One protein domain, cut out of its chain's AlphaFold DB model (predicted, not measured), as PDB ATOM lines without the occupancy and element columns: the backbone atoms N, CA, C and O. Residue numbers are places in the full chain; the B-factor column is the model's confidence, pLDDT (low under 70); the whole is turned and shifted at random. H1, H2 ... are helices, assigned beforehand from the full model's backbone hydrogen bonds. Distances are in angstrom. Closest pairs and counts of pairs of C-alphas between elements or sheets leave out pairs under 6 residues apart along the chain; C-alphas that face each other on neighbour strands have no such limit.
ATOM      1  N   ALA A 194      76.613  -5.062  44.489       83.12
ATOM      2  CA  ALA A 194      75.679  -4.199  43.764       83.12
ATOM      3  C   ALA A 194      76.038  -4.053  42.276       83.12
ATOM      4  O   ALA A 194      75.151  -4.045  41.426       83.12
ATOM      5  N   GLY A 195      77.326  -3.961  41.940       78.44
ATOM      6  CA  GLY A 195      77.793  -3.954  40.554       78.44
ATOM      7  C   GLY A 195      77.580  -5.297  39.845       78.44
ATOM      8  O   GLY A 195      77.109  -5.321  38.706       78.44
ATOM      9  N   CYS A 196      77.885  -6.413  40.518       76.88
ATOM     10  CA  CYS A 196      77.666  -7.770  40.009       76.88
ATOM     11  C   CYS A 196      76.178  -8.051  39.756       76.88
ATOM     12  O   CYS A 196      75.819  -8.497  38.670       76.88
ATOM     13  N   ASP A 197      75.315  -7.685  40.704       79.19
ATOM     14  CA  ASP A 197      73.856  -7.824  40.619       79.19
ATOM     15  C   ASP A 197      73.188  -6.662  39.845       79.19
ATOM     16  O   ASP A 197      71.964  -6.509  39.863       79.19
ATOM     17  N   ARG A 198      73.990  -5.838  39.145       78.62
ATOM     18  CA  ARG A 198      73.564  -4.752  38.238       78.62
ATOM     19  C   ARG A 198      72.660  -3.692  38.869       78.62
ATOM     20  O   ARG A 198      71.974  -2.965  38.153       78.62
ATOM     21  N   ALA A 199      72.699  -3.549  40.188       84.88
ATOM     22  CA  ALA A 199      72.039  -2.455  40.882       84.88
ATOM     23  C   ALA A 199      72.660  -1.099  40.535       84.88
ATOM     24  O   ALA A 199      71.952  -0.096  40.480       84.88
ATOM     25  N   LEU A 200      73.965  -1.077  40.252       83.38
ATOM     26  CA  LEU A 200      74.678   0.103  39.779       83.38
ATOM     27  C   LEU A 200      75.434  -0.171  38.479       83.38
ATOM     28  O   LEU A 200      76.056  -1.221  38.308       83.38
ATOM     29  N   GLY A 201      75.442   0.823  37.588       77.88
ATOM     30  CA  GLY A 201      76.428   0.895  36.514       77.88
ATOM     31  C   GLY A 201      77.788   1.352  37.050       77.88
ATOM     32  O   GLY A 201      77.879   1.983  38.103       77.88
ATOM     33  N   TRP A 202      78.860   1.090  36.305       73.56
ATOM     34  CA  TRP A 202      80.218   1.494  36.699       73.56
ATOM     35  C   TRP A 202      80.346   3.013  36.919       73.56
ATOM     36  O   TRP A 202      81.028   3.451  37.842       73.56
ATOM     37  N   TRP A 203      79.633   3.818  36.124       78.31
ATOM     38  CA  TRP A 203      79.599   5.271  36.293       78.31
ATOM     39  C   TRP A 203      78.877   5.697  37.571       78.31
ATOM     40  O   TRP A 203      79.250   6.688  38.188       78.31
ATOM     41  N   ASP A 204      77.857   4.951  37.993       86.19
ATOM     42  CA  ASP A 204      77.157   5.240  39.243       86.19
ATOM     43  C   ASP A 204      78.049   4.938  40.449       86.19
ATOM     44  O   ASP A 204      78.056   5.711  41.404       86.19
ATOM     45  N   VAL A 205      78.861   3.876  40.372       81.06
ATOM     46  CA  VAL A 205      79.892   3.574  41.376       81.06
ATOM     47  C   VAL A 205      80.925   4.700  41.446       81.06
ATOM     48  O   VAL A 205      81.192   5.206  42.534       81.06
ATOM     49  N   TRP A 206      81.456   5.142  40.299       85.31
ATOM     50  CA  TRP A 206      82.377   6.283  40.240       85.31
ATOM     51  C   TRP A 206      81.741   7.555  40.812       85.31
ATOM     52  O   TRP A 206      82.326   8.217  41.662       85.31
ATOM     53  N   LEU A 207      80.508   7.867  40.414       88.44
ATOM     54  CA  LEU A 207      79.794   9.057  40.865       88.44
ATOM     55  C   LEU A 207      79.574   9.053  42.383       88.44
ATOM     56  O   LEU A 207      79.767  10.080  43.029       88.44
ATOM     57  N   VAL A 208      79.150   7.923  42.955       88.88
ATOM     58  CA  VAL A 208      78.954   7.793  44.406       88.88
ATOM     59  C   VAL A 208      80.288   7.924  45.145       88.88
ATOM     60  O   VAL A 208      80.333   8.623  46.155       88.88
ATOM     61  N   HIS A 209      81.366   7.335  44.618       86.44
ATOM     62  CA  HIS A 209      82.716   7.481  45.164       86.44
ATOM     63  C   HIS A 209      83.178   8.947  45.172       86.44
ATOM     64  O   HIS A 209      83.521   9.474  46.226       86.44
ATOM     65  N   GLU A 210      83.113   9.642  44.035       88.94
ATOM     66  CA  GLU A 210      83.537  11.046  43.946       88.94
ATOM     67  C   GLU A 210      82.687  11.974  44.818       88.94
ATOM     68  O   GLU A 210      83.197  12.936  45.390       88.94
ATOM     69  N   LEU A 211      81.388  11.695  44.961       91.56
ATOM     70  CA  LEU A 211      80.532  12.448  45.879       91.56
ATOM     71  C   LEU A 211      80.882  12.182  47.343       91.56
ATOM     72  O   LEU A 211      80.746  13.102  48.147       91.56
ATOM     73  N   ALA A 212      81.319  10.970  47.692       87.88
ATOM     74  CA  ALA A 212      81.789  10.649  49.035       87.88
ATOM     75  C   ALA A 212      83.096  11.381  49.354       87.88
ATOM     76  O   ALA A 212      83.159  12.065  50.371       87.88
ATOM     77  N   VAL A 213      84.074  11.347  48.440       86.25
ATOM     78  CA  VAL A 213      85.325  12.118  48.557       86.25
ATOM     79  C   VAL A 213      85.023  13.613  48.694       86.25
ATOM     80  O   VAL A 213      85.466  14.258  49.641       86.25
ATOM     81  N   ALA A 214      84.185  14.160  47.808       88.94
ATOM     82  CA  ALA A 214      83.822  15.573  47.844       88.94
ATOM     83  C   ALA A 214      83.042  15.968  49.106       88.94
ATOM     84  O   ALA A 214      83.145  17.115  49.534       88.94
ATOM     85  N   ALA A 215      82.232  15.067  49.670       88.19
ATOM     86  CA  ALA A 215      81.493  15.293  50.909       88.19
ATOM     87  C   ALA A 215      82.409  15.262  52.142       88.19
ATOM     88  O   ALA A 215      82.219  16.075  53.047       88.19
ATOM     89  N   ASP A 216      83.402  14.375  52.155       85.88
ATOM     90  CA  ASP A 216      84.408  14.281  53.213       85.88
ATOM     91  C   ASP A 216      85.290  15.539  53.262       85.88
ATOM     92  O   ASP A 216      85.364  16.215  54.288       85.88
ATOM     93  N   GLU A 217      85.829  15.966  52.116       86.62
ATOM     94  CA  GLU A 217      86.700  17.148  52.025       86.62
ATOM     95  C   GLU A 217      86.025  18.453  52.481       86.62
ATOM     96  O   GLU A 217      86.698  19.392  52.912       86.62
ATOM     97  N   ILE A 218      84.697  18.549  52.361       86.88
ATOM     98  CA  ILE A 218      83.923  19.720  52.805       86.88
ATOM     99  C   ILE A 218      83.360  19.564  54.225       86.88
ATOM    100  O   ILE A 218      82.661  20.468  54.688       86.88
ATOM    101  N   GLY A 219      83.599  18.430  54.891       82.62
ATOM    102  CA  GLY A 219      83.035  18.115  56.203       82.62
ATOM    103  C   GLY A 219      81.505  18.081  56.193       82.62
ATOM    104  O   GLY A 219      80.854  18.678  57.055       82.62
ATOM    105  N   ALA A 220      80.903  17.462  55.173       82.69
ATOM    106  CA  ALA A 220      79.455  17.434  55.028       82.69
ATOM    107  C   ALA A 220      78.791  16.690  56.205       82.69
ATOM    108  O   ALA A 220      79.225  15.606  56.590       82.69
ATOM    109  N   PRO A 221      77.685  17.214  56.764       73.50
ATOM    110  CA  PRO A 221      77.024  16.572  57.892       73.50
ATOM    111  C   PRO A 221      76.393  15.225  57.501       73.50
ATOM    112  O   PRO A 221      75.426  15.177  56.733       73.50
ATOM    113  N   LEU A 222      76.877  14.145  58.125       69.44
ATOM    114  CA  LEU A 222      76.420  12.758  57.932       69.44
ATOM    115  C   LEU A 222      74.956  12.523  58.351       69.44
ATOM    116  O   LEU A 222      74.303  11.585  57.900       69.44
ATOM    117  N   HIS A 223      74.401  13.392  59.197       62.41
ATOM    118  CA  HIS A 223      73.032  13.278  59.712       62.41
ATOM    119  C   HIS A 223      71.958  13.846  58.764       62.41
ATOM    120  O   HIS A 223      70.772  13.853  59.100       62.41
ATOM    121  N   ARG A 224      72.335  14.393  57.598       58.09
ATOM    122  CA  ARG A 224      71.390  15.025  56.669       58.09
ATOM    123  C   ARG A 224      71.074  14.109  55.489       58.09
ATOM    124  O   ARG A 224      71.890  13.964  54.583       58.09
ATOM    125  N   GLY A 225      69.837  13.603  55.442       69.06
ATOM    126  CA  GLY A 225      69.288  12.875  54.292       69.06
ATOM    127  C   GLY A 225      70.236  11.789  53.779       69.06
ATOM    128  O   GLY A 225      70.652  10.929  54.543       69.06
ATOM    129  N   ARG A 226      70.602  11.863  52.496       77.75
ATOM    130  CA  ARG A 226      71.557  10.976  51.809       77.75
ATOM    131  C   ARG A 226      73.017  11.203  52.259       77.75
ATOM    132  O   ARG A 226      73.882  11.433  51.421       77.75
ATOM    133  N   PHE A 227      73.256  11.227  53.572       73.38
ATOM    134  CA  PHE A 227      74.569  11.331  54.225       73.38
ATOM    135  C   PHE A 227      75.460  12.476  53.717       73.38
ATOM    136  O   PHE A 227      76.669  12.340  53.604       73.38
ATOM    137  N   GLY A 228      74.867  13.613  53.345       81.75
ATOM    138  CA  GLY A 228      75.635  14.751  52.825       81.75
ATOM    139  C   GLY A 228      76.152  14.614  51.379       81.75
ATOM    140  O   GLY A 228      76.543  15.626  50.791       81.75
ATOM    141  N   LEU A 229      76.041  13.435  50.755       86.38
ATOM    142  CA  LEU A 229      76.532  13.143  49.395       86.38
ATOM    143  C   LEU A 229      75.876  14.013  48.319       86.38
ATOM    144  O   LEU A 229      76.475  14.344  47.304       86.38
ATOM    145  N   THR A 230      74.627  14.428  48.536       90.31
ATOM    146  CA  THR A 230      73.889  15.282  47.593       90.31
ATOM    147  C   THR A 230      73.862  16.753  48.013       90.31
ATOM    148  O   THR A 230      72.963  17.498  47.602       90.31
ATOM    149  N   THR A 231      74.784  17.188  48.877       90.25
ATOM    150  CA  THR A 231      74.895  18.606  49.248       90.25
ATOM    151  C   THR A 231      75.253  19.460  48.030       90.25
ATOM    152  O   THR A 231      75.945  18.987  47.129       90.25
ATOM    153  N   PRO A 232      74.799  20.728  47.964       91.69
ATOM    154  CA  PRO A 232      75.136  21.605  46.844       91.69
ATOM    155  C   PRO A 232      76.643  21.722  46.601       91.69
ATOM    156  O   PRO A 232      77.060  21.673  45.454       91.69
ATOM    157  N   ALA A 233      77.449  21.802  47.664       90.25
ATOM    158  CA  ALA A 233      78.901  21.917  47.563       90.25
ATOM    159  C   ALA A 233      79.567  20.648  46.997       90.25
ATOM    160  O   ALA A 233      80.345  20.759  46.051       90.25
ATOM    161  N   ALA A 234      79.213  19.452  47.490       91.31
ATOM    162  CA  ALA A 234      79.740  18.195  46.946       91.31
ATOM    163  C   ALA A 234      79.318  18.000  45.479       91.31
ATOM    164  O   ALA A 234      80.143  17.716  44.612       91.31
ATOM    165  N   VAL A 235      78.040  18.254  45.173       94.12
ATOM    166  CA  VAL A 235      77.507  18.160  43.806       94.12
ATOM    167  C   VAL A 235      78.199  19.143  42.863       94.12
ATOM    168  O   VAL A 235      78.503  18.761  41.740       94.12
ATOM    169  N   ALA A 236      78.450  20.384  43.288       94.56
ATOM    170  CA  ALA A 236      79.145  21.378  42.473       94.56
ATOM    171  C   ALA A 236      80.584  20.956  42.155       94.56
ATOM    172  O   ALA A 236      81.013  21.080  41.008       94.56
ATOM    173  N   LYS A 237      81.304  20.394  43.135       93.25
ATOM    174  CA  LYS A 237      82.666  19.886  42.935       93.25
ATOM    175  C   LYS A 237      82.696  18.751  41.909       93.25
ATOM    176  O   LYS A 237      83.435  18.831  40.932       93.25
ATOM    177  N   VAL A 238      81.831  17.750  42.063       92.56
ATOM    178  CA  VAL A 238      81.768  16.610  41.133       92.56
ATOM    179  C   VAL A 238      81.222  17.013  39.759       92.56
ATOM    180  O   VAL A 238      81.678  16.502  38.743       92.56
ATOM    181  N   ALA A 239      80.293  17.970  39.692       92.50
ATOM    182  CA  ALA A 239      79.803  18.538  38.435       92.50
ATOM    183  C   ALA A 239      80.909  19.234  37.634       92.50
ATOM    184  O   ALA A 239      80.977  19.055  36.417       92.50
ATOM    185  N   ALA A 240      81.795  19.968  38.314       91.06
ATOM    186  CA  ALA A 240      82.969  20.567  37.692       91.06
ATOM    187  C   ALA A 240      83.959  19.501  37.194       91.06
ATOM    188  O   ALA A 240      84.451  19.623  36.076       91.06
ATOM    189  N   LEU A 241      84.192  18.441  37.979       86.75
ATOM    190  CA  LEU A 241      85.055  17.321  37.584       86.75
ATOM    191  C   LEU A 241      84.523  16.584  36.352       86.75
ATOM    192  O   LEU A 241      85.303  16.258  35.465       86.75
ATOM    193  N   CYS A 242      83.206  16.349  36.275       81.94
ATOM    194  CA  CYS A 242      82.618  15.612  35.157       81.94
ATOM    195  C   CYS A 242      82.147  16.466  33.965       81.94
ATOM    196  O   CYS A 242      81.559  15.942  33.018       81.94
ATOM    197  N   GLY A 243      82.332  17.790  34.014       85.94
ATOM    198  CA  GLY A 243      81.857  18.706  32.973       85.94
ATOM    199  C   GLY A 243      80.330  18.710  32.781       85.94
ATOM    200  O   GLY A 243      79.839  19.069  31.709       85.94
ATOM    201  N   LYS A 244      79.546  18.288  33.784       87.62
ATOM    202  CA  LYS A 244      78.074  18.204  33.707       87.62
ATOM    203  C   LYS A 244      77.405  19.257  34.586       87.62
ATOM    204  O   LYS A 244      78.003  19.847  35.474       87.62
ATOM    205  N   SER A 245      76.108  19.486  34.363       93.31
ATOM    206  CA  SER A 245      75.337  20.380  35.237       93.31
ATOM    207  C   SER A 245      75.112  19.756  36.617       93.31
ATOM    208  O   SER A 245      74.804  18.564  36.722       93.31
ATOM    209  N   GLU A 246      75.135  20.579  37.667       93.50
ATOM    210  CA  GLU A 246      74.804  20.161  39.040       93.50
ATOM    211  C   GLU A 246      73.458  19.434  39.130       93.50
ATOM    212  O   GLU A 246      73.299  18.463  39.871       93.50
ATOM    213  N   ARG A 247      72.466  19.877  38.346       94.06
ATOM    214  CA  ARG A 247      71.146  19.240  38.290       94.06
ATOM    215  C   ARG A 247      71.236  17.809  37.762       94.06
ATOM    216  O   ARG A 247      70.547  16.932  38.284       94.06
ATOM    217  N   THR A 248      72.046  17.576  36.730       89.44
ATOM    218  CA  THR A 248      72.248  16.244  36.146       89.44
ATOM    219  C   THR A 248      72.941  15.323  37.141       89.44
ATOM    220  O   THR A 248      72.429  14.233  37.396       89.44
ATOM    221  N   VAL A 249      74.041  15.792  37.743       91.00
ATOM    222  CA  VAL A 249      74.809  15.057  38.758       91.00
ATOM    223  C   VAL A 249      73.921  14.699  39.940       91.00
ATOM    224  O   VAL A 249      73.793  13.527  40.277       91.00
ATOM    225  N   ARG A 250      73.197  15.674  40.506       92.62
ATOM    226  CA  ARG A 250      72.288  15.431  41.634       92.62
ATOM    227  C   ARG A 250      71.198  14.424  41.294       92.62
ATOM    228  O   ARG A 250      70.921  13.543  42.097       92.62
ATOM    229  N   ARG A 251      70.562  14.545  40.125       91.50
ATOM    230  CA  ARG A 251      69.505  13.609  39.716       91.50
ATOM    231  C   ARG A 251      70.048  12.187  39.596       91.50
ATOM    232  O   ARG A 251      69.398  11.270  40.083       91.50
ATOM    233  N   ARG A 252      71.211  12.014  38.962       90.25
ATOM    234  CA  ARG A 252      71.830  10.696  38.786       90.25
ATOM    235  C   ARG A 252      72.291  10.112  40.119       90.25
ATOM    236  O   ARG A 252      71.980   8.966  40.396       90.25
ATOM    237  N   ALA A 253      72.906  10.924  40.977       90.25
ATOM    238  CA  ALA A 253      73.277  10.533  42.333       90.25
ATOM    239  C   ALA A 253      72.058  10.081  43.142       90.25
ATOM    240  O   ALA A 253      72.109   9.060  43.819       90.25
ATOM    241  N   CYS A 254      70.934  10.800  43.031       90.62
ATOM    242  CA  CYS A 254      69.702  10.372  43.674       90.62
ATOM    243  C   CYS A 254      69.231   9.008  43.145       90.62
ATOM    244  O   CYS A 254      68.922   8.123  43.929       90.62
ATOM    245  N   GLN A 255      69.225   8.808  41.829       89.38
ATOM    246  CA  GLN A 255      68.828   7.525  41.242       89.38
ATOM    247  C   GLN A 255      69.746   6.376  41.676       89.38
ATOM    248  O   GLN A 255      69.245   5.331  42.063       89.38
ATOM    249  N   ALA A 256      71.065   6.586  41.678       88.94
ATOM    250  CA  ALA A 256      72.040   5.591  42.119       88.94
ATOM    251  C   ALA A 256      71.850   5.222  43.597       88.94
ATOM    252  O   ALA A 256      71.801   4.052  43.954       88.94
ATOM    253  N   LEU A 257      71.678   6.219  44.464       89.56
ATOM    254  CA  LEU A 257      71.462   6.000  45.894       89.56
ATOM    255  C   LEU A 257      70.086   5.376  46.196       89.56
ATOM    256  O   LEU A 257      69.972   4.624  47.155       89.56
ATOM    257  N   ASP A 258      69.054   5.661  45.389       88.06
ATOM    258  CA  ASP A 258      67.752   4.981  45.500       88.06
ATOM    259  C   ASP A 258      67.867   3.516  45.050       88.06
ATOM    260  O   ASP A 258      67.400   2.628  45.757       88.06
ATOM    261  N   ALA A 259      68.577   3.249  43.948       87.38
ATOM    262  CA  ALA A 259      68.856   1.892  43.480       87.38
ATOM    263  C   ALA A 259      69.677   1.085  44.499       87.38
ATOM    264  O   ALA A 259      69.372  -0.077  44.748       87.38
ATOM    265  N   LEU A 260      70.672   1.703  45.149       87.38
ATOM    266  CA  LEU A 260      71.409   1.079  46.252       87.38
ATOM    267  C   LEU A 260      70.510   0.760  47.447       87.38
ATOM    268  O   LEU A 260      70.663  -0.300  48.045       87.38
ATOM    269  N   ALA A 261      69.578   1.650  47.797       83.94
ATOM    270  CA  ALA A 261      68.641   1.409  48.891       83.94
ATOM    271  C   ALA A 261      67.671   0.259  48.568       83.94
ATOM    272  O   ALA A 261      67.425  -0.599  49.415       83.94
ATOM    273  N   GLU A 262      67.154   0.207  47.338       84.75
ATOM    274  CA  GLU A 262      66.308  -0.893  46.863       84.75
ATOM    275  C   GLU A 262      67.076  -2.218  46.812       84.75
ATOM    276  O   GLU A 262      66.573  -3.241  47.277       84.75
ATOM    277  N   TYR A 263      68.318  -2.197  46.327       86.00
ATOM    278  CA  TYR A 263      69.186  -3.367  46.294       86.00
ATOM    279  C   TYR A 263      69.546  -3.866  47.696       86.00
ATOM    280  O   TYR A 263      69.439  -5.062  47.967       86.00
ATOM    281  N   ALA A 264      69.887  -2.963  48.619       82.69
ATOM    282  CA  ALA A 264      70.096  -3.303  50.024       82.69
ATOM    283  C   ALA A 264      68.842  -3.953  50.630       82.69
ATOM    284  O   ALA A 264      68.952  -4.942  51.348       82.69
ATOM    285  N   ALA A 265      67.646  -3.462  50.283       79.19
ATOM    286  CA  ALA A 265      66.373  -4.052  50.698       79.19
ATOM    287  C   ALA A 265      66.058  -5.402  50.015       79.19
ATOM    288  O   ALA A 265      65.322  -6.219  50.576       79.19
ATOM    289  N   ALA A 266      66.591  -5.663  48.820       79.12
ATOM    290  CA  ALA A 266      66.473  -6.947  48.130       79.12
ATOM    291  C   ALA A 266      67.456  -7.991  48.680       79.12
ATOM    292  O   ALA A 266      67.085  -9.151  48.828       79.12
ATOM    293  N   GLN A 267      68.669  -7.577  49.070       73.12
ATOM    294  CA  GLN A 267      69.682  -8.418  49.723       73.12
ATOM    295  C   GLN A 267      69.207  -9.032  51.057       73.12
ATOM    296  O   GLN A 267      69.818  -9.966  51.584       73.12
ATOM    297  N   VAL A 268      68.109  -8.537  51.605       66.00
ATOM    298  CA  VAL A 268      67.508  -9.012  52.853       66.00
ATOM    299  C   VAL A 268      66.839 -10.371  52.709       66.00
ATOM    300  O   VAL A 268      66.950 -11.210  53.594       66.00
ATOM    301  N   ASP A 269      66.141 -10.582  51.597       69.62
ATOM    302  CA  ASP A 269      65.304 -11.754  51.356       69.62
ATOM    303  C   ASP A 269      65.851 -12.470  50.128       69.62
ATOM    304  O   ASP A 269      65.850 -11.920  49.030       69.62
ATOM    305  N   GLU A 270      66.308 -13.707  50.306       70.06
ATOM    306  CA  GLU A 270      66.869 -14.521  49.227       70.06
ATOM    307  C   GLU A 270      65.898 -14.661  48.045       70.06
ATOM    308  O   GLU A 270      66.314 -14.630  46.890       70.06
ATOM    309  N   THR A 271      64.589 -14.685  48.309       74.94
ATOM    310  CA  THR A 271      63.549 -14.705  47.275       74.94
ATOM    311  C   THR A 271      63.486 -13.383  46.512       74.94
ATOM    312  O   THR A 271      63.305 -13.376  45.292       74.94
ATOM    313  N   ARG A 272      63.630 -12.247  47.209       80.56
ATOM    314  CA  ARG A 272      63.693 -10.920  46.575       80.56
ATOM    315  C   ARG A 272      64.989 -10.723  45.818       80.56
ATOM    316  O   ARG A 272      64.935 -10.161  44.733       80.56
ATOM    317  N   LEU A 273      66.116 -11.198  46.335       79.19
ATOM    318  CA  LEU A 273      67.395 -11.135  45.641       79.19
ATOM    319  C   LEU A 273      67.396 -12.028  44.399       79.19
ATOM    320  O   LEU A 273      67.822 -11.595  43.335       79.19
ATOM    321  N   ALA A 274      66.864 -13.246  44.497       79.56
ATOM    322  CA  ALA A 274      66.696 -14.129  43.348       79.56
ATOM    323  C   ALA A 274      65.776 -13.494  42.296       79.56
ATOM    324  O   ALA A 274      66.083 -13.524  41.103       79.56
ATOM    325  N   ARG A 275      64.684 -12.849  42.730       84.88
ATOM    326  CA  ARG A 275      63.818 -12.069  41.841       84.88
ATOM    327  C   ARG A 275      64.564 -10.896  41.212       84.88
ATOM    328  O   ARG A 275      64.515 -10.760  39.996       84.88
ATOM    329  N   TRP A 276      65.293 -10.111  42.001       86.06
ATOM    330  CA  TRP A 276      66.107  -8.996  41.522       86.06
ATOM    331  C   TRP A 276      67.070  -9.457  40.431       86.06
ATOM    332  O   TRP A 276      67.058  -8.900  39.339       86.06
ATOM    333  N   ARG A 277      67.830 -10.526  40.687       82.62
ATOM    334  CA  ARG A 277      68.755 -11.141  39.724       82.62
ATOM    335  C   ARG A 277      68.046 -11.643  38.467       82.62
ATOM    336  O   ARG A 277      68.598 -11.550  37.379       82.62
ATOM    337  N   SER A 278      66.814 -12.142  38.590       82.88
ATOM    338  CA  SER A 278      66.008 -12.555  37.432       82.88
ATOM    339  C   SER A 278      65.476 -11.376  36.606       82.88
ATOM    340  O   SER A 278      65.344 -11.495  35.390       82.88
ATOM    341  N   GLU A 279      65.182 -10.246  37.254       83.12
ATOM    342  CA  GLU A 279      64.711  -9.002  36.627       83.12
ATOM    343  C   GLU A 279      65.871  -8.181  36.040       83.12
ATOM    344  O   GLU A 279      65.676  -7.429  35.085       83.12
ATOM    345  N   HIS A 280      67.085  -8.396  36.553       77.94
ATOM    346  CA  HIS A 280      68.343  -7.813  36.094       77.94
ATOM    347  C   HIS A 280      69.304  -8.914  35.601       77.94
ATOM    348  O   HIS A 280      70.403  -9.056  36.143       77.94
ATOM    349  N   PRO A 281      68.906  -9.731  34.601       64.50
ATOM    350  CA  PRO A 281      69.727 -10.846  34.143       64.50
ATOM    351  C   PRO A 281      71.060 -10.347  33.581       64.50
ATOM    352  O   PRO A 281      71.152  -9.215  33.098       64.50
ATOM    353  N   GLU A 282      72.080 -11.213  33.589       58.69
ATOM    354  CA  GLU A 282      73.373 -10.963  32.945       58.69
ATOM    355  C   GLU A 282      73.202 -10.760  31.431       58.69
ATOM    356  O   GLU A 282      73.387 -11.654  30.609       58.69
ATOM    357  N   VAL A 283      72.843  -9.544  31.041       54.94
ATOM    358  CA  VAL A 283      72.928  -9.076  29.669       54.94
ATOM    359  C   VAL A 283      74.203  -8.263  29.611       54.94
ATOM    360  O   VAL A 283      74.282  -7.175  30.184       54.94
ATOM    361  N   LEU A 284      75.226  -8.813  28.954       52.56
ATOM    362  CA  LEU A 284      76.420  -8.044  28.630       52.56
ATOM    363  C   LEU A 284      75.959  -6.746  27.954       52.56
ATOM    364  O   LEU A 284      75.208  -6.826  26.972       52.56
ATOM    365  N   PRO A 285      76.341  -5.569  28.481       56.91
ATOM    366  CA  PRO A 285      75.934  -4.315  27.882       56.91
ATOM    367  C   PRO A 285      76.368  -4.338  26.422       56.91
ATOM    368  O   PRO A 285      77.498  -4.689  26.080       56.91
ATOM    369  N   THR A 286      75.429  -4.028  25.538       58.94
ATOM    370  CA  THR A 286      75.729  -3.937  24.112       58.94
ATOM    371  C   THR A 286      76.842  -2.913  23.905       58.94
ATOM    372  O   THR A 286      76.934  -1.933  24.645       58.94
ATOM    373  N   TRP A 287      77.647  -3.072  22.853       46.22
ATOM    374  CA  TRP A 287      78.660  -2.073  22.489       46.22
ATOM    375  C   TRP A 287      78.089  -0.654  22.366       46.22
ATOM    376  O   TRP A 287      78.814   0.305  22.560       46.22
ATOM    377  N   GLN A 288      76.789  -0.498  22.105       52.66
ATOM    378  CA  GLN A 288      76.104   0.798  22.087       52.66
ATOM    379  C   GLN A 288      75.791   1.354  23.484       52.66
ATOM    380  O   GLN A 288      75.736   2.567  23.648       52.66
ATOM    381  N   GLN A 289      75.549   0.496  24.477       57.47
ATOM    382  CA  GLN A 289      75.402   0.895  25.879       57.47
ATOM    383  C   GLN A 289      76.763   1.246  26.472       57.47
ATOM    384  O   GLN A 289      76.893   2.327  27.031       57.47
ATOM    385  N   LEU A 290      77.776   0.408  26.225       53.72
ATOM    386  CA  LEU A 290      79.162   0.717  26.570       53.72
ATOM    387  C   LEU A 290      79.609   2.008  25.890       53.72
ATOM    388  O   LEU A 290      80.008   2.917  26.589       53.72
ATOM    389  N   ALA A 291      79.401   2.178  24.581       53.72
ATOM    390  CA  ALA A 291      79.754   3.414  23.882       53.72
ATOM    391  C   ALA A 291      78.930   4.636  24.320       53.72
ATOM    392  O   ALA A 291      79.399   5.755  24.176       53.72
ATOM    393  N   ARG A 292      77.704   4.478  24.841       59.09
ATOM    394  CA  ARG A 292      76.936   5.600  25.422       59.09
ATOM    395  C   ARG A 292      77.451   5.995  26.798       59.09
ATOM    396  O   ARG A 292      77.412   7.178  27.119       59.09
ATOM    397  N   GLU A 293      77.882   5.026  27.595       58.56
ATOM    398  CA  GLU A 293      78.505   5.254  28.898       58.56
ATOM    399  C   GLU A 293      79.935   5.793  28.732       58.56
ATOM    400  O   GLU A 293      80.295   6.774  29.368       58.56
ATOM    401  N   GLU A 294      80.704   5.235  27.799       51.97
ATOM    402  CA  GLU A 294      82.068   5.617  27.427       51.97
ATOM    403  C   GLU A 294      82.095   6.975  26.716       51.97
ATOM    404  O   GLU A 294      82.870   7.828  27.117       51.97
ATOM    405  N   ALA A 295      81.169   7.286  25.797       56.09
ATOM    406  CA  ALA A 295      81.039   8.643  25.241       56.09
ATOM    407  C   ALA A 295      80.654   9.690  26.302       56.09
ATOM    408  O   ALA A 295      80.967  10.870  26.157       56.09
ATOM    409  N   TRP A 296      79.993   9.275  27.387       52.12
ATOM    410  CA  TRP A 296      79.734  10.146  28.534       52.12
ATOM    411  C   TRP A 296      81.011  10.447  29.335       52.12
ATOM    412  O   TRP A 296      81.100  11.519  29.934       52.12
ATOM    413  N   VAL A 297      81.994   9.541  29.312       47.88
ATOM    414  CA  VAL A 297      83.279   9.618  30.030       47.88
ATOM    415  C   VAL A 297      84.414  10.185  29.176       47.88
ATOM    416  O   VAL A 297      85.231  10.941  29.694       47.88
ATOM    417  N   ASP A 298      84.415   9.964  27.867       49.34
ATOM    418  CA  ASP A 298      85.342  10.596  26.924       49.34
ATOM    419  C   ASP A 298      85.086  12.104  26.798       49.34
ATOM    420  O   ASP A 298      86.029  12.882  26.687       49.34
ATOM    421  N   GLU A 299      83.839  12.568  26.937       52.81
ATOM    422  CA  GLU A 299      83.553  14.005  27.121       52.81
ATOM    423  C   GLU A 299      84.143  14.570  28.427       52.81
ATOM    424  O   GLU A 299      84.301  15.783  28.562       52.81
ATOM    425  N   THR A 300      84.455  13.700  29.388       47.31
ATOM    426  CA  THR A 300      84.894  14.054  30.740       47.31
ATOM    427  C   THR A 300      86.420  14.067  30.881       47.31
ATOM    428  O   THR A 300      86.970  14.945  31.540       47.31
ATOM    429  N   TYR A 301      87.115  13.137  30.219       46.66
ATOM    430  CA  TYR A 301      88.581  13.014  30.244       46.66
ATOM    431  C   TYR A 301      89.267  13.398  28.915       46.66
ATOM    432  O   TYR A 301      90.488  13.524  28.871       46.66
ATOM    433  N   GLY A 302      88.511  13.643  27.838       46.53
ATOM    434  CA  GLY A 302      89.028  13.917  26.489       46.53
ATOM    435  C   GLY A 302      89.318  15.383  26.145       46.53
ATOM    436  O   GLY A 302      89.664  15.669  25.002       46.53
ATOM    437  N   SER A 303      89.213  16.324  27.092       40.81
ATOM    438  CA  SER A 303      89.546  17.746  26.863       40.81
ATOM    439  C   SER A 303      90.777  18.207  27.654       40.81
ATOM    440  O   SER A 303      90.796  19.296  28.226       40.81
TER     441      SER A 303
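What this domain is: This is residues 194 to 303 of the 305 residues of an uncharacterized protein of Nocardioides panzhihuensis (UniProt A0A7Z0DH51). The model is a flat frame of helices: H1, H2 and the first part of the long H3 pack crosswise into a small three-helix cluster, H3 runs out from it to a corner with H4, and H5 comes back on its own along another side of the frame. H5 is attached only loosely, with residues 286 to 292 standing free. The printed part has 110 residues with five named helices, H1 to H5 in chain order, and no named strand, and its class is all helix. It is only just compact, close to loose, with a radius of gyration of the C-alphas of 15.3 A, and it spans 40 by 38 by 18 A.

Where its parts are: Start at Ala 194 and go on to C-alpha 202 at (80.218, 1.494, 36.699), where H1 begins; it takes residues 202 to 217 and is 22.8 A long. Next come H2, residues 232 to 241, 14.2 A, and H3, residues 246 to 266, the longest helix at 29.8 A. Find C-alpha 266 at (66.473, -6.947, 48.130), where H3 ends. H4 follows with residues 270 to 279, 13.9 A. H5, residues 287 to 301, is 19.7 A long and ends at C-alpha 301, (88.581, 13.014, 30.244).

How they stand to each other: Look first at H3, the hub, which touches three helices. Its residues 252 to 257 touch residues 204 to 208 of H1; the closest C-alphas, of Asp 204 and Ala 256, are 5.9 A apart, and the lines are about perpendicular at 72 degrees, only just. Residues 246 to 250 of H3 touch H2, closest at the C-alphas of Ala 239 and Glu 246, 5.3 A, about perpendicular at 75 degrees. H1 and H2 touch at the C-alphas of Ala 214 and Ala 234, their closest, 4.9 A, at a steep tilt of 55 degrees, opposite ways. Residues 263 to 266 of H3 touch H4; the closest C-alphas, of Ala 266 and Leu 273, are 5.0 A apart, at a steep tilt of 47 degrees, opposite ways. The helix packing is mostly crossed, with no touching pair at a shallow tilt. H5 is close to H1 but not clearly touching, its closest C-alphas being those of Trp 203 and Glu 293, 7.5 A apart; H3 and H5 are apart. In H1, H2, H3 and H4 every O i to N i+4 pair is within hydrogen-bond range, in H5 10 of 11.

The domain as a whole: The C-alphas farthest apart, of Thr 271 and Ser 303, are 46.3 A apart. The printed part has no cut. The link from H1 to H2, residues 218 to 231, is long. The mean pLDDT of the printed part is 77.5; look for values under 70 at residues 222 to 225, 268 to 269 and 281 to 303.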